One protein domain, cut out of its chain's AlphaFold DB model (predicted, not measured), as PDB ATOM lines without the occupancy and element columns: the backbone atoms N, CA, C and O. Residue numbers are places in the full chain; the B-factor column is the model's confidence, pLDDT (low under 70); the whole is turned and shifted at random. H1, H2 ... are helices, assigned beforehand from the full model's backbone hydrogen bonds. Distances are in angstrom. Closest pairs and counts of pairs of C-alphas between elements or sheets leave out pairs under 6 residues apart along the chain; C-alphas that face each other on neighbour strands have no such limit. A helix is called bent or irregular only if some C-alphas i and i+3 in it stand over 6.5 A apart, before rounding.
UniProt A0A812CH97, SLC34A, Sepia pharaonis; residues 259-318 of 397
ATOM      1  N   LEU A 259      91.439  36.298 -23.758       90.88
ATOM      2  CA  LEU A 259      90.175  36.757 -24.334       90.88
ATOM      3  C   LEU A 259      90.199  38.266 -24.606       90.88
ATOM      4  O   LEU A 259      89.794  38.697 -25.684       90.88
ATOM      5  N   TYR A 260      90.681  39.062 -23.649       91.44
ATOM      6  CA  TYR A 260      90.800  40.507 -23.790       91.44
ATOM      7  C   TYR A 260      91.705  40.877 -24.968       91.44
ATOM      8  O   TYR A 260      91.305  41.695 -25.790       91.44
ATOM      9  N   LEU A 261      92.882  40.256 -25.093       92.56
ATOM     10  CA  LEU A 261      93.804  40.519 -26.201       92.56
ATOM     11  C   LEU A 261      93.192  40.145 -27.554       92.56
ATOM     12  O   LEU A 261      93.206  40.962 -28.472       92.56
ATOM     13  N   VAL A 262      92.603  38.953 -27.671       93.69
ATOM     14  CA  VAL A 262      91.957  38.510 -28.916       93.69
ATOM     15  C   VAL A 262      90.794  39.439 -29.280       93.69
ATOM     16  O   VAL A 262      90.654  39.861 -30.425       93.69
ATOM     17  N   THR A 263      89.987  39.830 -28.295       92.50
ATOM     18  CA  THR A 263      88.837  40.712 -28.525       92.50
ATOM     19  C   THR A 263      89.268  42.123 -28.910       92.50
ATOM     20  O   THR A 263      88.784  42.657 -29.902       92.50
ATOM     21  N   ALA A 264      90.192  42.727 -28.164       92.31
ATOM     22  CA  ALA A 264      90.600  44.113 -28.366       92.31
ATOM     23  C   ALA A 264      91.444  44.318 -29.632       92.31
ATOM     24  O   ALA A 264      91.314  45.359 -30.269       92.31
ATOM     25  N   PHE A 265      92.294  43.351 -30.001       92.94
ATOM     26  CA  PHE A 265      93.217  43.491 -31.134       92.94
ATOM     27  C   PHE A 265      92.745  42.814 -32.425       92.94
ATOM     28  O   PHE A 265      93.224  43.197 -33.489       92.94
ATOM     29  N   PHE A 266      91.811  41.857 -32.368       94.12
ATOM     30  CA  PHE A 266      91.306  41.173 -33.566       94.12
ATOM     31  C   PHE A 266      89.814  41.410 -33.775       94.12
ATOM     32  O   PHE A 266      89.439  42.036 -34.764       94.12
ATOM     33  N   PHE A 267      88.954  40.967 -32.851       95.12
ATOM     34  CA  PHE A 267      87.502  41.027 -33.073       95.12
ATOM     35  C   PHE A 267      86.962  42.455 -33.157       95.12
ATOM     36  O   PHE A 267      86.151  42.735 -34.031       95.12
ATOM     37  N   LEU A 268      87.407  43.368 -32.289       92.69
ATOM     38  CA  LEU A 268      86.935  44.753 -32.296       92.69
ATOM     39  C   LEU A 268      87.381  45.498 -33.567       92.69
ATOM     40  O   LEU A 268      86.512  46.063 -34.232       92.69
ATOM     41  N   PRO A 269      88.666  45.474 -33.979       94.12
ATOM     42  CA  PRO A 269      89.075  46.057 -35.254       94.12
ATOM     43  C   PRO A 269      88.375  45.420 -36.453       94.12
ATOM     44  O   PRO A 269      87.930  46.146 -37.335       94.12
ATOM     45  N   ALA A 270      88.210  44.092 -36.469       94.00
ATOM     46  CA  ALA A 270      87.490  43.400 -37.537       94.00
ATOM     47  C   ALA A 270      86.012  43.808 -37.592       94.00
ATOM     48  O   ALA A 270      85.479  44.026 -38.678       94.00
ATOM     49  N   PHE A 271      85.358  43.966 -36.438       91.44
ATOM     50  CA  PHE A 271      83.982  44.445 -36.346       91.44
ATOM     51  C   PHE A 271      83.853  45.868 -36.891       91.44
ATOM     52  O   PHE A 271      83.024  46.108 -37.764       91.44
ATOM     53  N   VAL A 272      84.708  46.796 -36.444       91.62
ATOM     54  CA  VAL A 272      84.708  48.186 -36.931       91.62
ATOM     55  C   VAL A 272      85.020  48.245 -38.428       91.62
ATOM     56  O   VAL A 272      84.366  48.981 -39.159       91.62
ATOM     57  N   PHE A 273      85.971  47.443 -38.909       92.56
ATOM     58  CA  PHE A 273      86.313  47.354 -40.328       92.56
ATOM     59  C   PHE A 273      85.151  46.807 -41.166       92.56
ATOM     60  O   PHE A 273      84.796  47.398 -42.180       92.56
ATOM     61  N   THR A 274      84.505  45.728 -40.719       91.81
ATOM     62  CA  THR A 274      83.346  45.142 -41.413       91.81
ATOM     63  C   THR A 274      82.172  46.118 -41.440       91.81
ATOM     64  O   THR A 274      81.527  46.278 -42.472       91.81
ATOM     65  N   LEU A 275      81.934  46.829 -40.335       90.88
ATOM     66  CA  LEU A 275      80.913  47.871 -40.260       90.88
ATOM     67  C   LEU A 275      81.241  49.045 -41.198       90.88
ATOM     68  O   LEU A 275      80.352  49.558 -41.868       90.88
ATOM     69  N   SER A 276      82.521  49.412 -41.309       92.25
ATOM     70  CA  SER A 276      82.994  50.419 -42.263       92.25
ATOM     71  C   SER A 276      82.810  49.988 -43.722       92.25
ATOM     72  O   SER A 276      82.600  50.852 -44.570       92.25
ATOM     73  N   LEU A 277      82.896  48.690 -44.037       93.75
ATOM     74  CA  LEU A 277      82.639  48.163 -45.384       93.75
ATOM     75  C   LEU A 277      81.143  48.086 -45.717       93.75
ATOM     76  O   LEU A 277      80.773  48.218 -46.880       93.75
ATOM     77  N   ALA A 278      80.285  47.904 -44.711       91.12
ATOM     78  CA  ALA A 278      78.833  47.822 -44.874       91.12
ATOM     79  C   ALA A 278      78.165  49.167 -45.243       91.12
ATOM     80  O   ALA A 278      76.959  49.213 -45.477       91.12
ATOM     81  N   GLY A 279      78.940  50.254 -45.321       91.88
ATOM     82  CA  GLY A 279      78.483  51.576 -45.739       91.88
ATOM     83  C   GLY A 279      78.067  52.488 -44.582       91.88
ATOM     84  O   GLY A 279      77.939  52.074 -43.427       91.88
ATOM     85  N   ALA A 280      77.864  53.771 -44.901       90.69
ATOM     86  CA  ALA A 280      77.554  54.807 -43.914       90.69
ATOM     87  C   ALA A 280      76.249  54.525 -43.146       90.69
ATOM     88  O   ALA A 280      76.186  54.771 -41.943       90.69
ATOM     89  N   GLU A 281      75.251  53.934 -43.805       91.38
ATOM     90  CA  GLU A 281      73.958  53.603 -43.192       91.38
ATOM     91  C   GLU A 281      74.101  52.600 -42.040       91.38
ATOM     92  O   GLU A 281      73.547  52.796 -40.959       91.38
ATOM     93  N   ALA A 282      74.917  51.557 -42.228       90.19
ATOM     94  CA  ALA A 282      75.187  50.564 -41.192       90.19
ATOM     95  C   ALA A 282      75.964  51.175 -40.013       90.19
ATOM     96  O   ALA A 282      75.649  50.902 -38.853       90.19
ATOM     97  N   MET A 283      76.941  52.043 -40.298       90.06
ATOM     98  CA  MET A 283      77.701  52.776 -39.278       90.06
ATOM     99  C   MET A 283      76.801  53.688 -38.436       90.06
ATOM    100  O   MET A 283      76.917  53.696 -37.209       90.06
ATOM    101  N   ILE A 284      75.893  54.435 -39.073       91.44
ATOM    102  CA  ILE A 284      74.952  55.322 -38.382       91.44
ATOM    103  C   ILE A 284      73.975  54.495 -37.546       91.44
ATOM    104  O   ILE A 284      73.825  54.766 -36.356       91.44
ATOM    105  N   ALA A 285      73.369  53.453 -38.121       91.38
ATOM    106  CA  ALA A 285      72.431  52.586 -37.410       91.38
ATOM    107  C   ALA A 285      73.073  51.942 -36.170       91.38
ATOM    108  O   ALA A 285      72.526  52.012 -35.068       91.38
ATOM    109  N   ALA A 286      74.276  51.381 -36.318       90.19
ATOM    110  CA  ALA A 286      75.019  50.815 -35.199       90.19
ATOM    111  C   ALA A 286      75.400  51.884 -34.164       90.19
ATOM    112  O   ALA A 286      75.275  51.640 -32.965       90.19
ATOM    113  N   GLY A 287      75.819  53.076 -34.597       89.31
ATOM    114  CA  GLY A 287      76.140  54.195 -33.710       89.31
ATOM    115  C   GLY A 287      74.942  54.645 -32.872       89.31
ATOM    116  O   GLY A 287      75.068  54.791 -31.656       89.31
ATOM    117  N   VAL A 288      73.771  54.789 -33.496       92.56
ATOM    118  CA  VAL A 288      72.516  55.192 -32.841       92.56
ATOM    119  C   VAL A 288      72.032  54.147 -31.832       92.56
ATOM    120  O   VAL A 288      71.384  54.508 -30.858       92.56
ATOM    121  N   ILE A 289      72.372  52.870 -31.998       91.69
ATOM    122  CA  ILE A 289      72.004  51.822 -31.034       91.69
ATOM    123  C   ILE A 289      73.056  51.699 -29.922       91.69
ATOM    124  O   ILE A 289      72.730  51.701 -28.732       91.69
ATOM    125  N   LEU A 290      74.335  51.608 -30.288       90.62
ATOM    126  CA  LEU A 290      75.417  51.294 -29.356       90.62
ATOM    127  C   LEU A 290      75.782  52.477 -28.451       90.62
ATOM    128  O   LEU A 290      75.999  52.272 -27.256       90.62
ATOM    129  N   LEU A 291      75.842  53.711 -28.968       90.56
ATOM    130  CA  LEU A 291      76.240  54.876 -28.162       90.56
ATOM    131  C   LEU A 291      75.232  55.184 -27.040       90.56
ATOM    132  O   LEU A 291      75.669  55.333 -25.892       90.56
ATOM    133  N   PRO A 292      73.906  55.229 -27.283       93.31
ATOM    134  CA  PRO A 292      72.928  55.421 -26.214       93.31
ATOM    135  C   PRO A 292      72.947  54.283 -25.197       93.31
ATOM    136  O   PRO A 292      72.870  54.530 -23.997       93.31
ATOM    137  N   PHE A 293      73.134  53.040 -25.644       91.31
ATOM    138  CA  PHE A 293      73.249  51.905 -24.733       91.31
ATOM    139  C   PHE A 293      74.483  52.012 -23.821       91.31
ATOM    140  O   PHE A 293      74.378  51.873 -22.601       91.31
ATOM    141  N   ILE A 294      75.656  52.331 -24.380       89.69
ATOM    142  CA  ILE A 294      76.896  52.506 -23.608       89.69
ATOM    143  C   ILE A 294      76.767  53.682 -22.633       89.69
ATOM    144  O   ILE A 294      77.127  53.556 -21.461       89.69
ATOM    145  N   THR A 295      76.233  54.818 -23.087       88.56
ATOM    146  CA  THR A 295      76.015  55.992 -22.229       88.56
ATOM    147  C   THR A 295      75.015  55.701 -21.112       88.56
ATOM    148  O   THR A 295      75.296  56.049 -19.966       88.56
ATOM    149  N   PHE A 296      73.925  54.979 -21.388       90.31
ATOM    150  CA  PHE A 296      72.983  54.505 -20.373       90.31
ATOM    151  C   PHE A 296      73.683  53.654 -19.307       90.31
ATOM    152  O   PHE A 296      73.567  53.943 -18.117       90.31
ATOM    153  N   VAL A 297      74.480  52.661 -19.712       87.00
ATOM    154  CA  VAL A 297      75.236  51.808 -18.778       87.00
ATOM    155  C   VAL A 297      76.212  52.632 -17.932       87.00
ATOM    156  O   VAL A 297      76.327  52.410 -16.723       87.00
ATOM    157  N   ILE A 298      76.909  53.607 -18.525       85.38
ATOM    158  CA  ILE A 298      77.823  54.502 -17.798       85.38
ATOM    159  C   ILE A 298      77.057  55.357 -16.779       85.38
ATOM    160  O   ILE A 298      77.483  55.445 -15.625       85.38
ATOM    161  N   ILE A 299      75.930  55.953 -17.178       85.94
ATOM    162  CA  ILE A 299      75.088  56.790 -16.313       85.94
ATOM    163  C   ILE A 299      74.536  55.966 -15.151       85.94
ATOM    164  O   ILE A 299      74.667  56.383 -14.004       85.94
ATOM    165  N   VAL A 300      73.988  54.778 -15.415       85.00
ATOM    166  CA  VAL A 300      73.466  53.884 -14.372       85.00
ATOM    167  C   VAL A 300      74.572  53.496 -13.394       85.00
ATOM    168  O   VAL A 300      74.396  53.668 -12.192       85.00
ATOM    169  N   ASN A 301      75.749  53.076 -13.874       83.88
ATOM    170  CA  ASN A 301      76.883  52.747 -13.000       83.88
ATOM    171  C   ASN A 301      77.362  53.955 -12.172       83.88
ATOM    172  O   ASN A 301      77.762  53.816 -11.012       83.88
ATOM    173  N   PHE A 302      77.325  55.160 -12.745       83.00
ATOM    174  CA  PHE A 302      77.648  56.390 -12.026       83.00
ATOM    175  C   PHE A 302      76.605  56.710 -10.943       83.00
ATOM    176  O   PHE A 302      76.969  57.027  -9.807       83.00
ATOM    177  N   LEU A 303      75.314  56.579 -11.266       82.00
ATOM    178  CA  LEU A 303      74.206  56.800 -10.340       82.00
ATOM    179  C   LEU A 303      74.169  55.751  -9.221       82.00
ATOM    180  O   LEU A 303      73.952  56.123  -8.073       82.00
ATOM    181  N   GLN A 304      74.471  54.481  -9.500       83.19
ATOM    182  CA  GLN A 304      74.639  53.439  -8.477       83.19
ATOM    183  C   GLN A 304      75.716  53.832  -7.453       83.19
ATOM    184  O   GLN A 304      75.531  53.657  -6.249       83.19
ATOM    185  N   LYS A 305      76.826  54.425  -7.915       78.62
ATOM    186  CA  LYS A 305      77.942  54.828  -7.048       78.62
ATOM    187  C   LYS A 305      77.665  56.101  -6.242       78.62
ATOM    188  O   LYS A 305      78.114  56.194  -5.103       78.62
ATOM    189  N   LYS A 306      76.990  57.098  -6.830       80.88
ATOM    190  CA  LYS A 306      76.817  58.433  -6.222       80.88
ATOM    191  C   LYS A 306      75.435  58.657  -5.588       80.88
ATOM    192  O   LYS A 306      75.342  59.370  -4.596       80.88
ATOM    193  N   TYR A 307      74.382  58.035  -6.121       77.75
ATOM    194  CA  TYR A 307      72.975  58.275  -5.768       77.75
ATOM    195  C   TYR A 307      72.144  56.976  -5.681       77.75
ATOM    196  O   TYR A 307      71.029  56.899  -6.192       77.75
ATOM    197  N   ASN A 308      72.645  55.957  -4.971       75.44
ATOM    198  CA  ASN A 308      71.979  54.648  -4.820       75.44
ATOM    199  C   ASN A 308      70.527  54.734  -4.275       75.44
ATOM    200  O   ASN A 308      69.672  53.899  -4.568       75.44
ATOM    201  N   LYS A 309      70.203  55.774  -3.493       77.06
ATOM    202  CA  LYS A 309      68.859  55.952  -2.914       77.06
ATOM    203  C   LYS A 309      67.789  56.374  -3.934       77.06
ATOM    204  O   LYS A 309      66.627  56.061  -3.708       77.06
ATOM    205  N   LEU A 310      68.174  57.029  -5.033       76.50
ATOM    206  CA  LEU A 310      67.259  57.554  -6.062       76.50
ATOM    207  C   LEU A 310      66.936  56.537  -7.171       76.50
ATOM    208  O   LEU A 310      66.063  56.793  -7.995       76.50
ATOM    209  N   LEU A 311      67.624  55.391  -7.211       79.00
ATOM    210  CA  LEU A 311      67.432  54.399  -8.268       79.00
ATOM    211  C   LEU A 311      66.272  53.425  -7.975       79.00
ATOM    212  O   LEU A 311      66.139  52.960  -6.835       79.00
ATOM    213  N   PRO A 312      65.488  53.023  -8.997       79.31
ATOM    214  CA  PRO A 312      64.536  51.919  -8.887       79.31
ATOM    215  C   PRO A 312      65.236  50.632  -8.443       79.31
ATOM    216  O   PRO A 312      66.376  50.383  -8.836       79.31
ATOM    217  N   LYS A 313      64.548  49.772  -7.675       75.62
ATOM    218  CA  LYS A 313      65.121  48.523  -7.127       75.62
ATOM    219  C   LYS A 313      65.819  47.653  -8.192       75.62
ATOM    220  O   LYS A 313      66.859  47.087  -7.892       75.62
ATOM    221  N   MET A 314      65.295  47.619  -9.420       74.62
ATOM    222  CA  MET A 314      65.842  46.848 -10.552       74.62
ATOM    223  C   MET A 314      67.174  47.366 -11.106       74.62
ATOM    224  O   MET A 314      67.931  46.590 -11.669       74.62
ATOM    225  N   LEU A 315      67.465  48.662 -10.966       75.44
ATOM    226  CA  LEU A 315      68.684  49.270 -11.506       75.44
ATOM    227  C   LEU A 315      69.765  49.450 -10.437       75.44
ATOM    228  O   LEU A 315      70.877  49.840 -10.779       75.44
ATOM    229  N   LYS A 316      69.467  49.213  -9.151       76.38
ATOM    230  CA  LYS A 316      70.453  49.370  -8.062       76.38
ATOM    231  C   LYS A 316      71.626  48.414  -8.221       76.38
ATOM    232  O   LYS A 316      72.766  48.818  -8.017       76.38
ATOM    233  N   ASN A 317      71.327  47.193  -8.650       75.94
ATOM    234  CA  ASN A 317      72.298  46.164  -8.972       75.94
ATOM    235  C   ASN A 317      71.952  45.573 -10.337       75.94
ATOM    236  O   ASN A 317      70.788  45.528 -10.725       75.94
ATOM    237  N   TRP A 318      72.955  45.053 -11.038       78.25
ATOM    238  CA  TRP A 318      72.764  44.347 -12.306       78.25
ATOM    239  C   TRP A 318      72.285  42.891 -12.125       78.25
ATOM    240  O   TRP A 318      72.378  42.104 -13.058       78.25
TER     241      TRP A 318
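This is residues 259 to 318 of the 397 residues of the protein "SLC34A" of Sepia pharaonis (UniProt A0A812CH97). Two long helices, H2 and H1, meet near their ends at a tight link and make an open V with a corner at residues 278 and 279. At the far end of H2 the backbone folds back as a small hook, which brings the short helix H3 beside H2's residues 300 to 304, away from H1. The printed part has 60 residues with three named helices in the order H1, H2, H3 and no named strand; the class is all helix. It is only just extended, close to loose, with a radius of gyration of the C-alphas of 16.0 A, and its outline is only just elongated, with spans of 45 by 29 by 16 A.

The longest helix is H2, residues 280 to 306. It touches H1, residues 259 to 277, only at the corner by their link, with residues 282 to 283 of H2 and 275 to 276 of H1 alone. Their closest C-alphas, those of Met 283 and Leu 275, are 5.9 A apart. The two lines stand at a steep tilt of 39 degrees, opposite ways. H3, residues 313 to 316, and H2 only just touch, with 3 pairs of C-alphas within 8 A, and H2 does so with residues 300 to 304 alone; the closest C-alphas, those of Gln 304 and Lys 316, are 5.9 A apart. H1 and H3 are apart. Of the O i to N i+4 pairs, 22 of 23 in H2 and 13 of 15 in H1 are within hydrogen-bond range; H3, with 4 residues, is too short for such a pair, and its 1 pair of O i to N i+3 is not within range.

H2 measures 37.9 A from C-alpha 280 at (77.554, 54.807, -43.914) to C-alpha 306 at (76.817, 58.433, -6.222). It is neither bent nor irregular, but only just: C-alphas 289 and 292 are 6.1 A apart. H1 measures 25.1 A and begins with C-alpha 259 at (90.175, 36.757, -24.334). It has a kink of 26 degrees near residue 266 and is only just irregular, with C-alphas 265 and 268 6.51 A apart. H3 measures 5.5 A and ends with C-alpha 316 at (70.453, 49.370, -8.062).

The two C-alphas farthest apart, those of Leu 277 and Lys 309, are 45.3 A from each other. Residues 264 to 270 of H1, residues 276 to 281 and residues 287 to 299 of H2 stand free. The link from H1 to H2 is tight, with 2 residues; that from H2 to H3 is short, with 6. The printed part has no cut. Its mean pLDDT is 87.4, and no printed residue is under 70; the mean is 88 in H2, 93 in H1 and 76 in H3.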